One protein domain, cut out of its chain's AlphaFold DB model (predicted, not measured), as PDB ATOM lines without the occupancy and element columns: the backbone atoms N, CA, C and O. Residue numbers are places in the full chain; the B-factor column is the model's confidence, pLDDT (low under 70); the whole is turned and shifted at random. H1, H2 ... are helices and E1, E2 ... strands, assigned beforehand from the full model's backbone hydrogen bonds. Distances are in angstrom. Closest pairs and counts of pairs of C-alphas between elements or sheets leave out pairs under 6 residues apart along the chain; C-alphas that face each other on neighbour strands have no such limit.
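AT A GLANCE: This is residues 2 to 134 and 188 to 200 of the 206 residues of an uncharacterized protein of marine sediment metagenome (UniProt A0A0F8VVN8). A strongly twisted sheet of four strands, E3 E4 E6 E5, lies between two helices, H4 over one face and H5 over the other. Beyond its E3 edge is a separate small pair of parallel strands, E1 and E2, while a long loop with the short H3 reaches away from the body, its residues 72 to 78 sticking out. The printed part has 146 residues, with five named helices and six named strands in the order H1 E1 E2 H2 E3 H3 H4 E4 E5 E6 H5; the larger sheet is mixed. The class is mixed, helices and strands, with 64 residues, under half, in named elements. The whole is compact, with a radius of gyration of the C-alphas of 16.2 A and spans of 48 by 37 by 31 A.

IN THESE COORDINATES: H1, residues 2 to 5, begins with C-alpha 2 at (-36.130, 21.594, 71.413). E1 is residues 11 to 14 and E2 residues 24 to 27. H2, residues 30 to 38, is 12.1 A long. E3 is residues 57 to 60 and H3 residues 69 to 72. H4, residues 85 to 93, is 12.1 A long. E4, residues 98 to 104, is the longest strand, 20.7 A from C-alpha 98 at (-23.605, 23.082, 60.498). E5, residues 115 to 117, and E6, residues 120 to 124, follow. H5, residues 188 to 198, is 15.2 A long and ends with C-alpha 198 at (-29.342, 19.593, 59.791).

HOW THE PARTS SIT: E3 and E4 are parallel, with N 58 and O 98 at 2.9 A. E3, H3, H4 and E4 form a strand-helix-strand unit, two parallel neighbour strands with helices between, with a right-handed crossover. E4 and E6 are antiparallel, with N 101 and O 123 at 2.7 A. E5 and E6 are a hairpin, with N 115 and O 122 at 2.8 A. H4 is on the sheet at a height of 9.2 A, over E4 and along the strands; its closest C-alphas to E4 are Leu 92 and Trp 99, 6.4 A apart. H5 is on the opposite face, giving three layers, at a height of 8.9 A; it runs only just slantwise to the strands, at 32 degrees to E4 on the local plane. H1 touches H5, the closest C-alphas being Gly 2 and Pro 188, 4.0 A apart. H2 touches H4 at a shallow tilt of 21 degrees, the same way, with the C-alphas of Met 34 and Lys 91 closest at 6.5 A. E1 and E2 are parallel, with N 12 and O 24 at 2.8 A; E1 and E3 are apart. H3 touches no helix and is not on the larger sheet. In H2, H4 and H5 every O i to N i+4 pair is within hydrogen-bond range; H1 and H3 are too short for such a pair.

THE WHOLE: The two C-alphas farthest apart, Gly 48 and Pro 74, are 49.1 A apart. Residues 135 to 187 are not printed, and C-alphas 134 and 188 are 13.2 A apart across this cut. The links H2 to E3 and H3 to H4 are long. Mean pLDDT of the printed part is 91.1, and residues 133 to 134 are under 70.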
ATOM      1  N   GLY A   2     -35.959  22.428  72.619       74.06
ATOM      2  CA  GLY A   2     -36.130  21.594  71.413       74.06
ATOM      3  C   GLY A   2     -34.903  20.743  71.056       74.06
ATOM      4  O   GLY A   2     -35.041  19.536  70.911       74.06
ATOM      5  N   TYR A   3     -33.711  21.352  71.023       80.00
ATOM      6  CA  TYR A   3     -32.442  20.651  70.767       80.00
ATOM      7  C   TYR A   3     -32.109  19.590  71.815       80.00
ATOM      8  O   TYR A   3     -31.846  18.446  71.474       80.00
ATOM      9  N   HIS A   4     -32.221  19.928  73.098       82.56
ATOM     10  CA  HIS A   4     -31.988  18.956  74.161       82.56
ATOM     11  C   HIS A   4     -32.936  17.747  74.085       82.56
ATOM     12  O   HIS A   4     -32.501  16.606  74.173       82.56
ATOM     13  N   ARG A   5     -34.231  17.973  73.812       77.81
ATOM     14  CA  ARG A   5     -35.197  16.882  73.570       77.81
ATOM     15  C   ARG A   5     -34.885  16.065  72.309       77.81
ATOM     16  O   ARG A   5     -35.411  14.967  72.169       77.81
ATOM     17  N   ALA A   6     -34.072  16.598  71.398       73.62
ATOM     18  CA  ALA A   6     -33.561  15.892  70.226       73.62
ATOM     19  C   ALA A   6     -32.315  15.039  70.524       73.62
ATOM     20  O   ALA A   6     -31.861  14.341  69.624       73.62
ATOM     21  N   GLY A   7     -31.776  15.091  71.749       81.69
ATOM     22  CA  GLY A   7     -30.579  14.354  72.165       81.69
ATOM     23  C   GLY A   7     -29.297  15.189  72.241       81.69
ATOM     24  O   GLY A   7     -28.235  14.613  72.429       81.69
ATOM     25  N   PHE A   8     -29.374  16.518  72.104       83.81
ATOM     26  CA  PHE A   8     -28.188  17.384  72.130       83.81
ATOM     27  C   PHE A   8     -27.794  17.778  73.547       83.81
ATOM     28  O   PHE A   8     -28.642  18.147  74.371       83.81
ATOM     29  N   GLU A   9     -26.488  17.809  73.777       91.62
ATOM     30  CA  GLU A   9     -25.899  18.673  74.788       91.62
ATOM     31  C   GLU A   9     -25.907  20.111  74.253       91.62
ATOM     32  O   GLU A   9     -25.596  20.360  73.089       91.62
ATOM     33  N   VAL A  10     -26.379  21.058  75.064       92.19
ATOM     34  CA  VAL A  10     -26.621  22.433  74.614       92.19
ATOM     35  C   VAL A  10     -25.888  23.396  75.531       92.19
ATOM     36  O   VAL A  10     -26.161  23.426  76.729       92.19
ATOM     37  N   VAL A  11     -25.045  24.236  74.939       95.25
ATOM     38  CA  VAL A  11     -24.443  25.396  75.601       95.25
ATOM     39  C   VAL A  11     -25.177  26.653  75.138       95.25
ATOM     40  O   VAL A  11     -25.345  26.892  73.941       95.25
ATOM     41  N   GLY A  12     -25.669  27.443  76.087       95.44
ATOM     42  CA  GLY A  12     -26.340  28.713  75.828       95.44
ATOM     43  C   GLY A  12     -25.384  29.890  75.949       95.44
ATOM     44  O   GLY A  12     -24.631  29.971  76.913       95.44
ATOM     45  N   VAL A  13     -25.469  30.838  75.016       96.00
ATOM     46  CA  VAL A  13     -24.757  32.121  75.083       96.00
ATOM     47  C   VAL A  13     -25.770  33.250  74.968       96.00
ATOM     48  O   VAL A  13     -26.549  33.291  74.016       96.00
ATOM     49  N   ASP A  14     -25.766  34.172  75.925       95.44
ATOM     50  CA  ASP A  14     -26.567  35.397  75.870       95.44
ATOM     51  C   ASP A  14     -25.834  36.522  76.610       95.44
ATOM     52  O   ASP A  14     -25.059  36.272  77.533       95.44
ATOM     53  N   ASN A  15     -26.080  37.775  76.222       94.94
ATOM     54  CA  ASN A  15     -25.455  38.935  76.860       94.94
ATOM     55  C   ASN A  15     -26.206  39.415  78.112       94.94
ATOM     56  O   ASN A  15     -25.807  40.397  78.742       94.94
ATOM     57  N   LYS A  16     -27.293  38.735  78.484       93.75
ATOM     58  CA  LYS A  16     -28.038  38.945  79.721       93.75
ATOM     59  C   LYS A  16     -28.007  37.684  80.578       93.75
ATOM     60  O   LYS A  16     -28.072  36.584  80.039       93.75
ATOM     61  N   PRO A  17     -28.000  37.822  81.913       93.25
ATOM     62  CA  PRO A  17     -28.136  36.675  82.801       93.25
ATOM     63  C   PRO A  17     -29.425  35.894  82.520       93.25
ATOM     64  O   PRO A  17     -30.511  36.476  82.470       93.25
ATOM     65  N   GLN A  18     -29.307  34.571  82.390       91.44
ATOM     66  CA  GLN A  18     -30.430  33.653  82.202       91.44
ATOM     67  C   GLN A  18     -30.504  32.663  83.382       91.44
ATOM     68  O   GLN A  18     -30.157  31.494  83.230       91.44
ATOM     69  N   PRO A  19     -30.967  33.084  84.578       89.56
ATOM     70  CA  PRO A  19     -30.917  32.266  85.804       89.56
ATOM     71  C   PRO A  19     -31.793  31.002  85.764       89.56
ATOM     72  O   PRO A  19     -31.747  30.175  86.669       89.56
ATOM     73  N   HIS A  20     -32.635  30.867  84.741       87.25
ATOM     74  CA  HIS A  20     -33.511  29.717  84.535       87.25
ATOM     75  C   HIS A  20     -33.116  28.892  83.305       87.25
ATOM     76  O   HIS A  20     -33.885  28.023  82.888       87.25
ATOM     77  N   TYR A  21     -31.955  29.169  82.700       88.75
ATOM     78  CA  TYR A  21     -31.428  28.337  81.628       88.75
ATOM     79  C   TYR A  21     -31.022  26.974  82.211       88.75
ATOM     80  O   TYR A  21     -30.254  26.936  83.167       88.75
ATOM     81  N   PRO A  22     -31.573  25.858  81.707       88.44
ATOM     82  CA  PRO A  22     -31.437  24.556  82.362       88.44
ATOM     83  C   PRO A  22     -30.172  23.788  81.957       88.44
ATOM     84  O   PRO A  22     -29.992  22.659  82.401       88.44
ATOM     85  N   PHE A  23     -29.346  24.361  81.083       91.88
ATOM     86  CA  PHE A  23     -28.109  23.757  80.590       91.88
ATOM     87  C   PHE A  23     -26.926  24.666  80.912       91.88
ATOM     88  O   PHE A  23     -27.090  25.686  81.586       91.88
ATOM     89  N   GLU A  24     -25.746  24.322  80.411       94.19
ATOM     90  CA  GLU A  24     -24.600  25.205  80.532       94.19
ATOM     91  C   GLU A  24     -24.876  26.566  79.892       94.19
ATOM     92  O   GLU A  24     -25.429  26.661  78.795       94.19
ATOM     93  N   PHE A  25     -24.495  27.629  80.597       95.44
ATOM     94  CA  PHE A  25     -24.741  28.995  80.177       95.44
ATOM     95  C   PHE A  25     -23.483  29.843  80.317       95.44
ATOM     96  O   PHE A  25     -22.917  29.947  81.406       95.44
ATOM     97  N   ILE A  26     -23.115  30.515  79.230       95.56
ATOM     98  CA  ILE A  26     -22.048  31.505  79.197       95.56
ATOM     99  C   ILE A  26     -22.662  32.892  79.005       95.56
ATOM    100  O   ILE A  26     -23.351  33.170  78.022       95.56
ATOM    101  N   LEU A  27     -22.384  33.782  79.957       96.19
ATOM    102  CA  LEU A  27     -22.752  35.188  79.866       96.19
ATOM    103  C   LEU A  27     -21.715  35.933  79.019       96.19
ATOM    104  O   LEU A  27     -20.568  36.072  79.438       96.19
ATOM    105  N   GLY A  28     -22.112  36.453  77.859       96.38
ATOM    106  CA  GLY A  28     -21.200  37.207  77.004       96.38
ATOM    107  C   GLY A  28     -21.806  37.693  75.693       96.38
ATOM    108  O   GLY A  28     -22.921  37.333  75.316       96.38
ATOM    109  N   ASP A  29     -21.059  38.543  74.988       96.81
ATOM    110  CA  ASP A  29     -21.415  38.949  73.630       96.81
ATOM    111  C   ASP A  29     -21.104  37.815  72.645       96.81
ATOM    112  O   ASP A  29     -19.956  37.386  72.507       96.81
ATOM    113  N   ALA A  30     -22.136  37.330  71.955       96.81
ATOM    114  CA  ALA A  30     -22.017  36.177  71.071       96.81
ATOM    115  C   ALA A  30     -21.066  36.420  69.887       96.81
ATOM    116  O   ALA A  30     -20.358  35.501  69.490       96.81
ATOM    117  N   LEU A  31     -21.010  37.636  69.325       97.62
ATOM    118  CA  LEU A  31     -20.105  37.923  68.206       97.62
ATOM    119  C   LEU A  31     -18.654  37.954  68.676       97.62
ATOM    120  O   LEU A  31     -17.793  37.415  67.987       97.62
ATOM    121  N   HIS A  32     -18.394  38.528  69.853       97.56
ATOM    122  CA  HIS A  32     -17.067  38.509  70.460       97.56
ATOM    123  C   HIS A  32     -16.604  37.082  70.793       97.56
ATOM    124  O   HIS A  32     -15.467  36.719  70.500       97.56
ATOM    125  N   ILE A  33     -17.491  36.256  71.352       97.25
ATOM    126  CA  ILE A  33     -17.204  34.844  71.631       97.25
ATOM    127  C   ILE A  33     -16.871  34.091  70.339       97.25
ATOM    128  O   ILE A  33     -15.847  33.414  70.280       97.25
ATOM    129  N   MET A  34     -17.684  34.248  69.291       97.69
ATOM    130  CA  MET A  34     -17.418  33.619  67.994       97.69
ATOM    131  C   MET A  34     -16.085  34.078  67.400       97.69
ATOM    132  O   MET A  34     -15.332  33.266  66.879       97.69
ATOM    133  N   ASP A  35     -15.765  35.365  67.508       97.88
ATOM    134  CA  ASP A  35     -14.481  35.922  67.083       97.88
ATOM    135  C   ASP A  35     -13.287  35.269  67.786       97.88
ATOM    136  O   ASP A  35     -12.270  34.997  67.152       97.88
ATOM    137  N   ASN A  36     -13.401  35.022  69.089       97.44
ATOM    138  CA  ASN A  36     -12.354  34.374  69.871       97.44
ATOM    139  C   ASN A  36     -12.219  32.892  69.499       97.44
ATOM    140  O   ASN A  36     -11.107  32.442  69.222       97.44
ATOM    141  N   LEU A  37     -13.341  32.172  69.389       97.50
ATOM    142  CA  LEU A  37     -13.370  30.772  68.955       97.50
ATOM    143  C   LEU A  37     -12.745  30.589  67.566       97.50
ATOM    144  O   LEU A  37     -11.914  29.707  67.370       97.50
ATOM    145  N   LEU A  38     -13.082  31.462  66.611       97.62
ATOM    146  CA  LEU A  38     -12.523  31.443  65.254       97.62
ATOM    147  C   LEU A  38     -11.016  31.754  65.217       97.62
ATOM    148  O   LEU A  38     -10.333  31.352  64.279       97.62
ATOM    149  N   ARG A  39     -10.480  32.450  66.229       97.69
ATOM    150  CA  ARG A  39      -9.033  32.680  66.403       97.69
ATOM    151  C   ARG A  39      -8.333  31.551  67.172       97.69
ATOM    152  O   ARG A  39      -7.141  31.664  67.442       97.69
ATOM    153  N   GLY A  40      -9.055  30.486  67.529       96.88
ATOM    154  CA  GLY A  40      -8.534  29.340  68.277       96.88
ATOM    155  C   GLY A  40      -8.469  29.548  69.791       96.88
ATOM    156  O   GLY A  40      -7.909  28.706  70.489       96.88
ATOM    157  N   ALA A  41      -9.023  30.645  70.313       97.44
ATOM    158  CA  ALA A  41      -9.120  30.845  71.752       97.44
ATOM    159  C   ALA A  41     -10.269  29.998  72.334       97.44
ATOM    160  O   ALA A  41     -11.296  29.832  71.667       97.44
ATOM    161  N   PRO A  42     -10.131  29.490  73.568       96.62
ATOM    162  CA  PRO A  42     -11.195  28.740  74.215       96.62
ATOM    163  C   PRO A  42     -12.376  29.629  74.622       96.62
ATOM    164  O   PRO A  42     -12.241  30.822  74.913       96.62
ATOM    165  N   LEU A  43     -13.546  29.007  74.714       95.31
ATOM    166  CA  LEU A  43     -14.687  29.484  75.476       95.31
ATOM    167  C   LEU A  43     -14.516  29.037  76.930       95.31
ATOM    168  O   LEU A  43     -14.728  27.871  77.263       95.31
ATOM    169  N   PHE A  44     -14.127  29.990  77.775       91.00
ATOM    170  CA  PHE A  44     -13.840  29.733  79.180       91.00
ATOM    171  C   PHE A  44     -15.089  29.351  79.970       91.00
ATOM    172  O   PHE A  44     -16.101  30.060  79.928       91.00
ATOM    173  N   ARG A  45     -14.984  28.284  80.763       91.12
ATOM    174  CA  ARG A  45     -16.015  27.879  81.724       91.12
ATOM    175  C   ARG A  45     -15.395  27.459  83.057       91.12
ATOM    176  O   ARG A  45     -14.194  27.561  83.276       91.12
ATOM    177  N   LYS A  46     -16.238  27.047  84.008       84.38
ATOM    178  CA  LYS A  46     -15.784  26.696  85.364       84.38
ATOM    179  C   LYS A  46     -14.931  25.418  85.396       84.38
ATOM    180  O   LYS A  46     -14.047  25.303  86.240       84.38
ATOM    181  N   GLU A  47     -15.224  24.455  84.527       87.00
ATOM    182  CA  GLU A  47     -14.658  23.101  84.574       87.00
ATOM    183  C   GLU A  47     -14.176  22.666  83.186       87.00
ATOM    184  O   GLU A  47     -14.940  22.113  82.406       87.00
ATOM    185  N   GLY A  48     -12.906  22.897  82.858       89.50
ATOM    186  CA  GLY A  48     -12.405  22.729  81.486       89.50
ATOM    187  C   GLY A  48     -12.846  23.879  80.581       89.50
ATOM    188  O   GLY A  48     -13.438  24.835  81.065       89.50
ATOM    189  N   ASP A  49     -12.572  23.774  79.286       95.75
ATOM    190  CA  ASP A  49     -12.869  24.805  78.289       95.75
ATOM    191  C   ASP A  49     -13.417  24.155  77.018       95.75
ATOM    192  O   ASP A  49     -13.065  23.013  76.720       95.75
ATOM    193  N   TYR A  50     -14.231  24.893  76.261       96.38
ATOM    194  CA  TYR A  50     -14.629  24.476  74.917       96.38
ATOM    195  C   TYR A  50     -13.810  25.182  73.845       96.38
ATOM    196  O   TYR A  50     -13.488  26.362  73.957       96.38
ATOM    197  N   TYR A  51     -13.564  24.490  72.747       97.12
ATOM    198  CA  TYR A  51     -12.976  25.010  71.524       97.12
ATOM    199  C   TYR A  51     -13.985  24.936  70.381       97.12
ATOM    200  O   TYR A  51     -14.995  24.239  70.449       97.12
ATOM    201  N   LEU A  52     -13.697  25.637  69.281       96.69
ATOM    202  CA  LEU A  52     -14.539  25.614  68.080       96.69
ATOM    203  C   LEU A  52     -14.798  24.179  67.574       96.69
ATOM    204  O   LEU A  52     -15.874  23.889  67.047       96.69
ATOM    205  N   SER A  53     -13.813  23.289  67.739       96.38
ATOM    206  CA  SER A  53     -13.885  21.875  67.360       96.38
ATOM    207  C   SER A  53     -14.956  21.096  68.112       96.38
ATOM    208  O   SER A  53     -15.519  20.178  67.520       96.38
ATOM    209  N   ASP A  54     -15.253  21.488  69.352       96.06
ATOM    210  CA  ASP A  54     -16.094  20.734  70.288       96.06
ATOM    211  C   ASP A  54     -17.592  20.908  70.006       96.06
ATOM    212  O   ASP A  54     -18.426  20.221  70.589       96.06
ATOM    213  N   PHE A  55     -17.943  21.820  69.097       95.44
ATOM    214  CA  PHE A  55     -19.314  22.054  68.668       95.44
ATOM    215  C   PHE A  55     -19.558  21.480  67.272       95.44
ATOM    216  O   PHE A  55     -18.842  21.790  66.315       95.44
ATOM    217  N   ASP A  56     -20.621  20.693  67.127       93.00
ATOM    218  CA  ASP A  56     -21.041  20.135  65.835       93.00
ATOM    219  C   ASP A  56     -21.957  21.076  65.046       93.00
ATOM    220  O   ASP A  56     -21.989  21.045  63.813       93.00
ATOM    221  N   ALA A  57     -22.716  21.924  65.749       93.88
ATOM    222  CA  ALA A  57     -23.618  22.876  65.122       93.88
ATOM    223  C   ALA A  57     -23.877  24.135  65.945       93.88
ATOM    224  O   ALA A  57     -23.793  24.142  67.171       93.88
ATOM    225  N   TYR A  58     -24.307  25.181  65.239       95.56
ATOM    226  CA  TYR A  58     -24.656  26.477  65.804       95.56
ATOM    227  C   TYR A  58     -26.093  26.879  65.463       95.56
ATOM    228  O   TYR A  58     -26.515  26.849  64.305       95.56
ATOM    229  N   HIS A  59     -26.843  27.328  66.468       94.88
ATOM    230  CA  HIS A  59     -28.133  27.992  66.286       94.88
ATOM    231  C   HIS A  59     -28.044  29.425  66.796       94.88
ATOM    232  O   HIS A  59     -27.669  29.643  67.946       94.88
ATOM    233  N   ALA A  60     -28.462  30.392  65.984       96.00
ATOM    234  CA  ALA A  60     -28.510  31.793  66.382       96.00
ATOM    235  C   ALA A  60     -29.902  32.407  66.183       96.00
ATOM    236  O   ALA A  60     -30.533  32.215  65.149       96.00
ATOM    237  N   SER A  61     -30.328  33.233  67.141       94.44
ATOM    238  CA  SER A  61     -31.550  34.049  67.055       94.44
ATOM    239  C   SER A  61     -31.209  35.518  67.345       94.44
ATOM    240  O   SER A  61     -31.503  36.017  68.435       94.44
ATOM    241  N   PRO A  62     -30.532  36.232  66.421       95.44
ATOM    242  CA  PRO A  62     -30.173  37.630  66.635       95.44
ATOM    243  C   PRO A  62     -31.420  38.517  66.831       95.44
ATOM    244  O   PRO A  62     -32.495  38.202  66.308       95.44
ATOM    245  N   PRO A  63     -31.294  39.664  67.531       93.50
ATOM    246  CA  PRO A  63     -32.411  40.566  67.813       93.50
ATOM    247  C   PRO A  63     -33.235  40.928  66.564       93.50
ATOM    248  O   PRO A  63     -32.702  41.409  65.566       93.50
ATOM    249  N   CYS A  64     -34.555  40.723  66.622       92.88
ATOM    250  CA  CYS A  64     -35.447  40.855  65.465       92.88
ATOM    251  C   CYS A  64     -36.039  42.267  65.268       92.88
ATOM    252  O   CYS A  64     -36.662  42.560  64.245       92.88
ATOM    253  N   GLN A  65     -35.875  43.165  66.244       91.75
ATOM    254  CA  GLN A  65     -36.593  44.444  66.315       91.75
ATOM    255  C   GLN A  65     -36.295  45.366  65.122       91.75
ATOM    256  O   GLN A  65     -37.163  46.131  64.706       91.75
ATOM    257  N   ALA A  66     -35.097  45.274  64.537       92.19
ATOM    258  CA  ALA A  66     -34.724  46.037  63.347       92.19
ATOM    259  C   ALA A  66     -35.425  45.553  62.060       92.19
ATOM    260  O   ALA A  66     -35.493  46.292  61.078       92.19
ATOM    261  N   TYR A  67     -35.975  44.338  62.066       91.94
ATOM    262  CA  TYR A  67     -36.492  43.646  60.882       91.94
ATOM    263  C   TYR A  67     -38.022  43.633  60.797       91.94
ATOM    264  O   TYR A  67     -38.583  43.189  59.796       91.94
ATOM    265  N   VAL A  68     -38.723  44.150  61.812       90.44
ATOM    266  CA  VAL A  68     -40.195  44.210  61.850       90.44
ATOM    267  C   VAL A  68     -40.726  45.590  61.467       90.44
ATOM    268  O   VAL A  68     -40.144  46.608  61.830       90.44
ATOM    269  N   ARG A  69     -41.904  45.648  60.823       88.62
ATOM    270  CA  ARG A  69     -42.570  46.920  60.454       88.62
ATOM    271  C   ARG A  69     -42.815  47.847  61.645       88.62
ATOM    272  O   ARG A  69     -42.770  49.063  61.493       88.62
ATOM    273  N   MET A  70     -43.052  47.277  62.829       86.56
ATOM    274  CA  MET A  70     -43.353  48.036  64.048       86.56
ATOM    275  C   MET A  70     -42.248  49.022  64.442       86.56
ATOM    276  O   MET A  70     -42.542  50.001  65.115       86.56
ATOM    277  N   ARG A  71     -41.000  48.835  63.994       85.75
ATOM    278  CA  ARG A  71     -39.915  49.792  64.265       85.75
ATOM    279  C   ARG A  71     -40.192  51.209  63.749       85.75
ATOM    280  O   ARG A  71     -39.596  52.153  64.244       85.75
ATOM    281  N   HIS A  72     -41.077  51.349  62.760       87.38
ATOM    282  CA  HIS A  72     -41.438  52.630  62.149       87.38
ATOM    283  C   HIS A  72     -42.550  53.376  62.903       87.38
ATOM    284  O   HIS A  72     -43.004  54.422  62.446       87.38
ATOM    285  N   LEU A  73     -43.025  52.846  64.036       91.50
ATOM    286  CA  LEU A  73     -44.056  53.502  64.835       91.50
ATOM    287  C   LEU A  73     -43.509  54.795  65.473       91.50
ATOM    288  O   LEU A  73     -42.362  54.798  65.930       91.50
ATOM    289  N   PRO A  74     -44.310  55.880  65.567       92.50
ATOM    290  CA  PRO A  74     -43.827  57.191  66.013       92.50
ATOM    291  C   PRO A  74     -43.113  57.196  67.372       92.50
ATOM    292  O   PRO A  74     -42.146  57.926  67.555       92.50
ATOM    293  N   TRP A  75     -43.544  56.353  68.314       92.69
ATOM    294  CA  TRP A  75     -42.956  56.239  69.658       92.69
ATOM    295  C   TRP A  75     -41.696  55.357  69.729       92.69
ATOM    296  O   TRP A  75     -41.118  55.190  70.802       92.69
ATOM    297  N   LEU A  76     -41.270  54.759  68.613       91.56
ATOM    298  CA  LEU A  76     -40.032  53.978  68.501       91.56
ATOM    299  C   LEU A  76     -38.996  54.643  67.582       91.56
ATOM    300  O   LEU A  76     -37.909  54.093  67.429       91.56
ATOM    301  N   LYS A  77     -39.301  55.817  67.012       86.38
ATOM    302  CA  LYS A  77     -38.481  56.492  65.990       86.38
ATOM    303  C   LYS A  77     -37.020  56.729  66.405       86.38
ATOM    304  O   LYS A  77     -36.130  56.611  65.571       86.38
ATOM    305  N   ASP A  78     -36.779  57.002  67.688       91.00
ATOM    306  CA  ASP A  78     -35.444  57.306  68.220       91.00
ATOM    307  C   ASP A  78     -34.706  56.050  68.720       91.00
ATOM    308  O   ASP A  78     -33.527  56.104  69.078       91.00
ATOM    309  N   LYS A  79     -35.373  54.886  68.740       92.44
ATOM    310  CA  LYS A  79     -34.744  53.629  69.149       92.44
ATOM    311  C   LYS A  79     -33.910  53.055  68.012       92.44
ATOM    312  O   LYS A  79     -34.410  52.744  66.931       92.44
ATOM    313  N   LYS A  80     -32.630  52.830  68.298       91.31
ATOM    314  CA  LYS A  80     -31.712  52.118  67.408       91.31
ATOM    315  C   LYS A  80     -31.732  50.633  67.745       91.31
ATOM    316  O   LYS A  80     -31.578  50.246  68.901       91.31
ATOM    317  N   TYR A  81     -31.916  49.812  66.719       92.69
ATOM    318  CA  TYR A  81     -31.884  48.360  66.824       92.69
ATOM    319  C   TYR A  81     -30.771  47.835  65.923       92.69
ATOM    320  O   TYR A  81     -30.708  48.257  64.765       92.69
ATOM    321  N   PRO A  82     -29.899  46.951  66.425       93.75
ATOM    322  CA  PRO A  82     -28.807  46.432  65.624       93.75
ATOM    323  C   PRO A  82     -29.350  45.465  64.564       93.75
ATOM    324  O   PRO A  82     -30.302  44.722  64.808       93.75
ATOM    325  N   MET A  83     -28.737  45.479  63.382       94.75
ATOM    326  CA  MET A  83     -29.027  44.538  62.303       94.75
ATOM    327  C   MET A  83     -27.906  43.499  62.244       94.75
ATOM    328  O   MET A  83     -26.920  43.693  61.545       94.75
ATOM    329  N   LEU A  84     -28.035  42.422  63.023       96.50
ATOM    330  CA  LEU A  84     -26.947  41.460  63.245       96.50
ATOM    331  C   LEU A  84     -27.014  40.189  62.387       96.50
ATOM    332  O   LEU A  84     -26.082  39.399  62.454       96.50
ATOM    333  N   ILE A  85     -28.064  39.967  61.587       96.44
ATOM    334  CA  ILE A  85     -28.203  38.735  60.782       96.44
ATOM    335  C   ILE A  85     -26.985  38.509  59.874       96.44
ATOM    336  O   ILE A  85     -26.462  37.398  59.842       96.44
ATOM    337  N   ASP A  86     -26.511  39.541  59.169       95.81
ATOM    338  CA  ASP A  86     -25.366  39.402  58.263       95.81
ATOM    339  C   ASP A  86     -24.062  39.141  59.024       95.81
ATOM    340  O   ASP A  86     -23.361  38.187  58.699       95.81
ATOM    341  N   ALA A  87     -23.791  39.903  60.090       97.06
ATOM    342  CA  ALA A  87     -22.604  39.714  60.927       97.06
ATOM    343  C   ALA A  87     -22.566  38.313  61.562       97.06
ATOM    344  O   ALA A  87     -21.538  37.642  61.532       97.06
ATOM    345  N   VAL A  88     -23.699  37.835  62.088       97.88
ATOM    346  CA  VAL A  88     -23.821  36.470  62.618       97.88
ATOM    347  C   VAL A  88     -23.570  35.446  61.513       97.88
ATOM    348  O   VAL A  88     -22.798  34.513  61.714       97.88
ATOM    349  N   ARG A  89     -24.161  35.627  60.325       97.25
ATOM    350  CA  ARG A  89     -23.963  34.716  59.190       97.25
ATOM    351  C   ARG A  89     -22.501  34.629  58.767       97.25
ATOM    352  O   ARG A  89     -22.035  33.533  58.482       97.25
ATOM    353  N   GLU A  90     -21.780  35.744  58.731       97.19
ATOM    354  CA  GLU A  90     -20.349  35.756  58.405       97.19
ATOM    355  C   GLU A  90     -19.530  34.919  59.390       97.19
ATOM    356  O   GLU A  90     -18.725  34.099  58.955       97.19
ATOM    357  N   LYS A  91     -19.780  35.054  60.700       98.06
ATOM    358  CA  LYS A  91     -19.093  34.242  61.716       98.06
ATOM    359  C   LYS A  91     -19.441  32.766  61.604       98.06
ATOM    360  O   LYS A  91     -18.548  31.934  61.638       98.06
ATOM    361  N   LEU A  92     -20.721  32.441  61.422       97.62
ATOM    362  CA  LEU A  92     -21.171  31.053  61.313       97.62
ATOM    363  C   LEU A  92     -20.602  30.360  60.069       97.62
ATOM    364  O   LEU A  92     -20.142  29.224  60.159       97.62
ATOM    365  N   LYS A  93     -20.536  31.065  58.933       96.69
ATOM    366  CA  LYS A  93     -19.888  30.561  57.714       96.69
ATOM    367  C   LYS A  93     -18.405  30.252  57.908       96.69
ATOM    368  O   LYS A  93     -17.912  29.356  57.245       96.69
ATOM    369  N   ALA A  94     -17.714  30.978  58.784       97.50
ATOM    370  CA  ALA A  94     -16.290  30.774  59.043       97.50
ATOM    371  C   ALA A  94     -15.993  29.572  59.959       97.50
ATOM    372  O   ALA A  94     -14.830  29.262  60.183       97.50
ATOM    373  N   THR A  95     -17.017  28.915  60.515       95.88
ATOM    374  CA  THR A  95     -16.820  27.768  61.417       95.88
ATOM    375  C   THR A  95     -16.628  26.438  60.694       95.88
ATOM    376  O   THR A  95     -16.232  25.471  61.335       95.88
ATOM    377  N   ASP A  96     -16.993  26.356  59.409       91.06
ATOM    378  CA  ASP A  96     -17.150  25.105  58.645       91.06
ATOM    379  C   ASP A  96     -18.070  24.049  59.305       91.06
ATOM    380  O   ASP A  96     -18.097  22.888  58.898       91.06
ATOM    381  N   LYS A  97     -18.873  24.439  60.306       94.25
ATOM    382  CA  LYS A  97     -19.858  23.578  60.976       94.25
ATOM    383  C   LYS A  97     -21.260  23.776  60.404       94.25
ATOM    384  O   LYS A  97     -21.543  24.713  59.652       94.25
ATOM    385  N   THR A  98     -22.184  22.913  60.806       94.69
ATOM    386  CA  THR A  98     -23.605  23.082  60.498       94.69
ATOM    387  C   THR A  98     -24.177  24.275  61.259       94.69
ATOM    388  O   THR A  98     -23.949  24.427  62.457       94.69
ATOM    389  N   TRP A  99     -24.943  25.144  60.598       96.06
ATOM    390  CA  TRP A  99     -25.498  26.315  61.268       96.06
ATOM    391  C   TRP A  99     -26.871  26.730  60.759       96.06
ATOM    392  O   TRP A  99     -27.235  26.531  59.600       96.06
ATOM    393  N   VAL A 100     -27.637  27.356  61.652       96.38
ATOM    394  CA  VAL A 100     -28.934  27.956  61.346       96.38
ATOM    395  C   VAL A 100     -29.122  29.269  62.104       96.38
ATOM    396  O   VAL A 100     -28.805  29.382  63.286       96.38
ATOM    397  N   ILE A 101     -29.669  30.267  61.418       96.94
ATOM    398  CA  ILE A 101     -30.107  31.543  61.974       96.94
ATOM    399  C   ILE A 101     -31.622  31.600  61.858       96.94
ATOM    400  O   ILE A 101     -32.152  31.595  60.747       96.94
ATOM    401  N   GLU A 102     -32.312  31.683  62.987       94.31
ATOM    402  CA  GLU A 102     -33.754  31.877  63.058       94.31
ATOM    403  C   GLU A 102     -34.090  33.365  63.206       94.31
ATOM    404  O   GLU A 102     -33.427  34.119  63.927       94.31
ATOM    405  N   ASN A 103     -35.122  33.811  62.489       93.56
ATOM    406  CA  ASN A 103     -35.721  35.114  62.734       93.56
ATOM    407  C   ASN A 103     -37.184  35.192  62.273       93.56
ATOM    408  O   ASN A 103     -37.722  34.321  61.582       93.56
ATOM    409  N   VAL A 104     -37.824  36.318  62.585       89.12
ATOM    410  CA  VAL A 104     -39.129  36.677  62.018       89.12
ATOM    411  C   VAL A 104     -39.009  36.999  60.529       89.12
ATOM    412  O   VAL A 104     -37.958  37.430  60.056       89.12
ATOM    413  N   LYS A 105     -40.111  36.860  59.780       90.25
ATOM    414  CA  LYS A 105     -40.150  37.311  58.383       90.25
ATOM    415  C   LYS A 105     -39.917  38.835  58.320       90.25
ATOM    416  O   LYS A 105     -40.731  39.578  58.883       90.25
ATOM    417  N   PRO A 106     -38.857  39.310  57.643       92.19
ATOM    418  CA  PRO A 106     -38.554  40.733  57.573       92.19
ATOM    419  C   PRO A 106     -39.606  41.495  56.760       92.19
ATOM    420  O   PRO A 106     -40.319  40.931  55.928       92.19
ATOM    421  N   TYR A 107     -39.719  42.803  57.004       91.88
ATOM    422  CA  TYR A 107     -40.657  43.657  56.262       91.88
ATOM    423  C   TYR A 107     -40.218  43.987  54.830       91.88
ATOM    424  O   TYR A 107     -41.041  44.486  54.059       91.88
ATOM    425  N   TYR A 108     -38.947  43.738  54.519       91.25
ATOM    426  CA  TYR A 108     -38.294  43.928  53.229       91.25
ATOM    427  C   TYR A 108     -37.836  42.570  52.677       91.25
ATOM    428  O   TYR A 108     -37.738  41.605  53.435       91.25
ATOM    429  N   GLU A 109     -37.547  42.497  51.378       91.88
ATOM    430  CA  GLU A 109     -36.980  41.294  50.757       91.88
ATOM    431  C   GLU A 109     -35.472  41.221  51.056       91.88
ATOM    432  O   GLU A 109     -34.736  42.128  50.658       91.88
ATOM    433  N   PRO A 110     -34.984  40.194  51.774       91.50
ATOM    434  CA  PRO A 110     -33.559  40.049  52.050       91.50
ATOM    435  C   PRO A 110     -32.771  39.731  50.782       91.50
ATOM    436  O   PRO A 110     -33.230  38.952  49.950       91.50
ATOM    437  N   LEU A 111     -31.547  40.255  50.680       91.25
ATOM    438  CA  LEU A 111     -30.654  39.952  49.556       91.25
ATOM    439  C   LEU A 111     -30.372  38.446  49.443       91.25
ATOM    440  O   LEU A 111     -30.445  37.873  48.360       91.25
ATOM    441  N   ILE A 112     -30.081  37.804  50.577       92.12
ATOM    442  CA  ILE A 112     -29.958  36.349  50.662       92.12
ATOM    443  C   ILE A 112     -31.287  35.779  51.126       92.12
ATOM    444  O   ILE A 112     -31.725  36.036  52.252       92.12
ATOM    445  N   LYS A 113     -31.910  34.979  50.261       93.38
ATOM    446  CA  LYS A 113     -33.212  34.376  50.533       93.38
ATOM    447  C   LYS A 113     -33.127  33.402  51.704       93.38
ATOM    448  O   LYS A 113     -32.292  32.504  51.730       93.38
ATOM    449  N   ALA A 114     -34.030  33.589  52.656       94.81
ATOM    450  CA  ALA A 114     -34.225  32.673  53.766       94.81
ATOM    451  C   ALA A 114     -35.232  31.576  53.398       94.81
ATOM    452  O   ALA A 114     -36.131  31.773  52.577       94.81
ATOM    453  N   GLN A 115     -35.130  30.439  54.072       94.69
ATOM    454  CA  GLN A 115     -36.070  29.332  53.969       94.69
ATOM    455  C   GLN A 115     -37.214  29.545  54.967       94.69
ATOM    456  O   GLN A 115     -36.989  29.711  56.163       94.69
ATOM    457  N   GLY A 116     -38.462  29.579  54.493       90.31
ATOM    458  CA  GLY A 116     -39.632  29.749  55.361       90.31
ATOM    459  C   GLY A 116     -40.121  28.424  55.948       90.31
ATOM    460  O   GLY A 116     -40.380  27.485  55.195       90.31
ATOM    461  N   CYS A 117     -40.317  28.361  57.268       86.81
ATOM    462  CA  CYS A 117     -40.904  27.197  57.938       86.81
ATOM    463  C   CYS A 117     -41.738  27.625  59.160       86.81
ATOM    464  O   CYS A 117     -41.261  28.321  60.059       86.81
ATOM    465  N   GLY A 118     -43.017  27.243  59.194       80.31
ATOM    466  CA  GLY A 118     -43.967  27.792  60.165       80.31
ATOM    467  C   GLY A 118     -44.111  29.316  60.027       80.31
ATOM    468  O   GLY A 118     -44.331  29.826  58.929       80.31
ATOM    469  N   ARG A 119     -43.990  30.046  61.144       79.00
ATOM    470  CA  ARG A 119     -44.092  31.522  61.200       79.00
ATOM    471  C   ARG A 119     -42.751  32.264  61.105       79.00
ATOM    472  O   ARG A 119     -42.741  33.494  61.145       79.00
ATOM    473  N   HIS A 120     -41.644  31.530  61.013       87.12
ATOM    474  CA  HIS A 120     -40.288  32.073  61.008       87.12
ATOM    475  C   HIS A 120     -39.599  31.817  59.667       87.12
ATOM    476  O   HIS A 120     -40.082  31.059  58.815       87.12
ATOM    477  N   VAL A 121     -38.467  32.480  59.487       92.19
ATOM    478  CA  VAL A 121     -37.555  32.272  58.369       92.19
ATOM    479  C   VAL A 121     -36.186  31.869  58.897       92.19
ATOM    480  O   VAL A 121     -35.806  32.234  60.011       92.19
ATOM    481  N   PHE A 122     -35.463  31.104  58.089       94.81
ATOM    482  CA  PHE A 122     -34.208  30.482  58.474       94.81
ATOM    483  C   PHE A 122     -33.147  30.706  57.399       94.81
ATOM    484  O   PHE A 122     -33.363  30.376  56.232       94.81
ATOM    485  N   TRP A 123     -31.991  31.234  57.789       96.81
ATOM    486  CA  TRP A 123     -30.776  31.138  56.980       96.81
ATOM    487  C   TRP A 123     -29.979  29.953  57.504       96.81
ATOM    488  O   TRP A 123     -29.756  29.868  58.705       96.81
ATOM    489  N   ALA A 124     -29.574  29.039  56.636       96.25
ATOM    490  CA  ALA A 124     -28.841  27.840  57.023       96.25
ATOM    491  C   ALA A 124     -27.944  27.392  55.870       96.25
ATOM    492  O   ALA A 124     -28.242  27.708  54.717       96.25
ATOM    493  N   ASN A 125     -26.896  26.626  56.171       95.06
ATOM    494  CA  ASN A 125     -26.075  25.938  55.165       95.06
ATOM    495  C   ASN A 125     -26.633  24.563  54.758       95.06
ATOM    496  O   ASN A 125     -25.932  23.771  54.138       95.06
ATOM    497  N   PHE A 126     -27.899  24.293  55.079       93.06
ATOM    498  CA  PHE A 126     -28.598  23.066  54.727       93.06
ATOM    499  C   PHE A 126     -30.054  23.329  54.344       93.06
ATOM    500  O   PHE A 126     -30.659  24.331  54.744       93.06
ATOM    501  N   PHE A 127     -30.644  22.403  53.593       92.94
ATOM    502  CA  PHE A 127     -32.042  22.489  53.191       92.94
ATOM    503  C   PHE A 127     -33.011  22.199  54.351       92.94
ATOM    504  O   PHE A 127     -32.904  21.196  55.058       92.94
ATOM    505  N   ILE A 128     -34.021  23.055  54.506       91.44
ATOM    506  CA  ILE A 128     -35.093  22.935  55.494       91.44
ATOM    507  C   ILE A 128     -36.397  22.674  54.747       91.44
ATOM    508  O   ILE A 128     -37.021  23.582  54.190       91.44
ATOM    509  N   SER A 129     -36.857  21.424  54.779       89.94
ATOM    510  CA  SER A 129     -38.159  21.088  54.210       89.94
ATOM    511  C   SER A 129     -39.284  21.796  54.968       89.94
ATOM    512  O   SER A 129     -39.233  21.984  56.190       89.94
ATOM    513  N   LYS A 130     -40.332  22.192  54.239       86.06
ATOM    514  CA  LYS A 130     -41.511  22.815  54.842       86.06
ATOM    515  C   LYS A 130     -42.176  21.821  55.788       86.06
ATOM    516  O   LYS A 130     -42.649  20.773  55.358       86.06
ATOM    517  N   LYS A 131     -42.274  22.186  57.062       81.38
ATOM    518  CA  LYS A 131     -43.090  21.470  58.035       81.38
ATOM    519  C   LYS A 131     -44.379  22.240  58.258       81.38
ATOM    520  O   LYS A 131     -44.360  23.390  58.699       81.38
ATOM    521  N   ARG A 132     -45.503  21.597  57.948       71.44
ATOM    522  CA  ARG A 132     -46.799  22.051  58.443       71.44
ATOM    523  C   ARG A 132     -46.790  21.809  59.944       71.44
ATOM    524  O   ARG A 132     -46.533  20.689  60.377       71.44
ATOM    525  N   ILE A 133     -47.005  22.860  60.716       67.88
ATOM    526  CA  ILE A 133     -47.235  22.717  62.144       67.88
ATOM    527  C   ILE A 133     -48.669  23.151  62.376       67.88
ATOM    528  O   ILE A 133     -49.031  24.295  62.096       67.88
ATOM    529  N   ASP A 134     -49.482  22.201  62.812       54.09
ATOM    530  CA  ASP A 134     -50.911  22.386  62.997       54.09
ATOM    531  C   ASP A 134     -51.174  23.049  64.343       54.09
ATOM    532  O   ASP A 134     -51.512  22.409  65.332       54.09
ATOM    533  N   PRO A 188     -40.774  23.404  70.227       79.38
ATOM    534  CA  PRO A 188     -39.935  22.219  70.351       79.38
ATOM    535  C   PRO A 188     -39.993  21.315  69.116       79.38
ATOM    536  O   PRO A 188     -38.950  20.878  68.643       79.38
ATOM    537  N   GLU A 189     -41.185  21.095  68.554       81.25
ATOM    538  CA  GLU A 189     -41.373  20.270  67.356       81.25
ATOM    539  C   GLU A 189     -40.708  20.876  66.106       81.25
ATOM    540  O   GLU A 189     -40.121  20.155  65.298       81.25
ATOM    541  N   LEU A 190     -40.758  22.206  65.953       83.25
ATOM    542  CA  LEU A 190     -40.075  22.908  64.863       83.25
ATOM    543  C   LEU A 190     -38.556  22.843  65.035       83.25
ATOM    544  O   LEU A 190     -37.849  22.543  64.080       83.25
ATOM    545  N   GLY A 191     -38.066  23.090  66.252       83.00
ATOM    546  CA  GLY A 191     -36.647  22.975  66.579       83.00
ATOM    547  C   GLY A 191     -36.114  21.573  66.279       83.00
ATOM    548  O   GLY A 191     -35.103  21.443  65.598       83.00
ATOM    549  N   LEU A 192     -36.848  20.532  66.692       83.94
ATOM    550  CA  LEU A 192     -36.526  19.135  66.390       83.94
ATOM    551  C   LEU A 192     -36.531  18.846  64.883       83.94
ATOM    552  O   LEU A 192     -35.704  18.080  64.403       83.94
ATOM    553  N   HIS A 193     -37.453  19.435  64.122       87.44
ATOM    554  CA  HIS A 193     -37.483  19.274  62.668       87.44
ATOM    555  C   HIS A 193     -36.274  19.901  61.983       87.44
ATOM    556  O   HIS A 193     -35.614  19.227  61.201       87.44
ATOM    557  N   ILE A 194     -35.970  21.166  62.293       86.50
ATOM    558  CA  ILE A 194     -34.797  21.874  61.755       86.50
ATOM    559  C   ILE A 194     -33.534  21.084  62.079       86.50
ATOM    560  O   ILE A 194     -32.696  20.872  61.210       86.50
ATOM    561  N   PHE A 195     -33.451  20.595  63.313       82.31
ATOM    562  CA  PHE A 195     -32.374  19.741  63.768       82.31
ATOM    563  C   PHE A 195     -32.249  18.451  62.939       82.31
ATOM    564  O   PHE A 195     -31.200  18.157  62.378       82.31
ATOM    565  N   LYS A 196     -33.339  17.689  62.809       85.06
ATOM    566  CA  LYS A 196     -33.347  16.465  62.003       85.06
ATOM    567  C   LYS A 196     -33.002  16.737  60.551       85.06
ATOM    568  O   LYS A 196     -32.501  15.841  59.895       85.06
ATOM    569  N   MET A 197     -33.312  17.924  60.028       87.31
ATOM    570  CA  MET A 197     -32.833  18.294  58.706       87.31
ATOM    571  C   MET A 197     -31.319  18.424  58.747       87.31
ATOM    572  O   MET A 197     -30.700  17.654  58.031       87.31
ATOM    573  N   ALA A 198     -30.768  19.279  59.620       84.94
ATOM    574  CA  ALA A 198     -29.342  19.593  59.791       84.94
ATOM    575  C   ALA A 198     -28.390  18.380  59.831       84.94
ATOM    576  O   ALA A 198     -27.272  18.488  59.346       84.94
ATOM    577  N   PHE A 199     -28.838  17.244  60.369       81.00
ATOM    578  CA  PHE A 199     -28.015  16.044  60.576       81.00
ATOM    579  C   PHE A 199     -28.544  14.800  59.845       81.00
ATOM    580  O   PHE A 199     -28.380  13.677  60.310       81.00
ATOM    581  N   LYS A 200     -29.231  14.976  58.713       72.44
ATOM    582  CA  LYS A 200     -29.541  13.857  57.810       72.44
ATOM    583  C   LYS A 200     -28.271  13.353  57.124       72.44
ATOM    584  O   LYS A 200     -27.522  14.157  56.587       72.44
TER     585      LYS A 200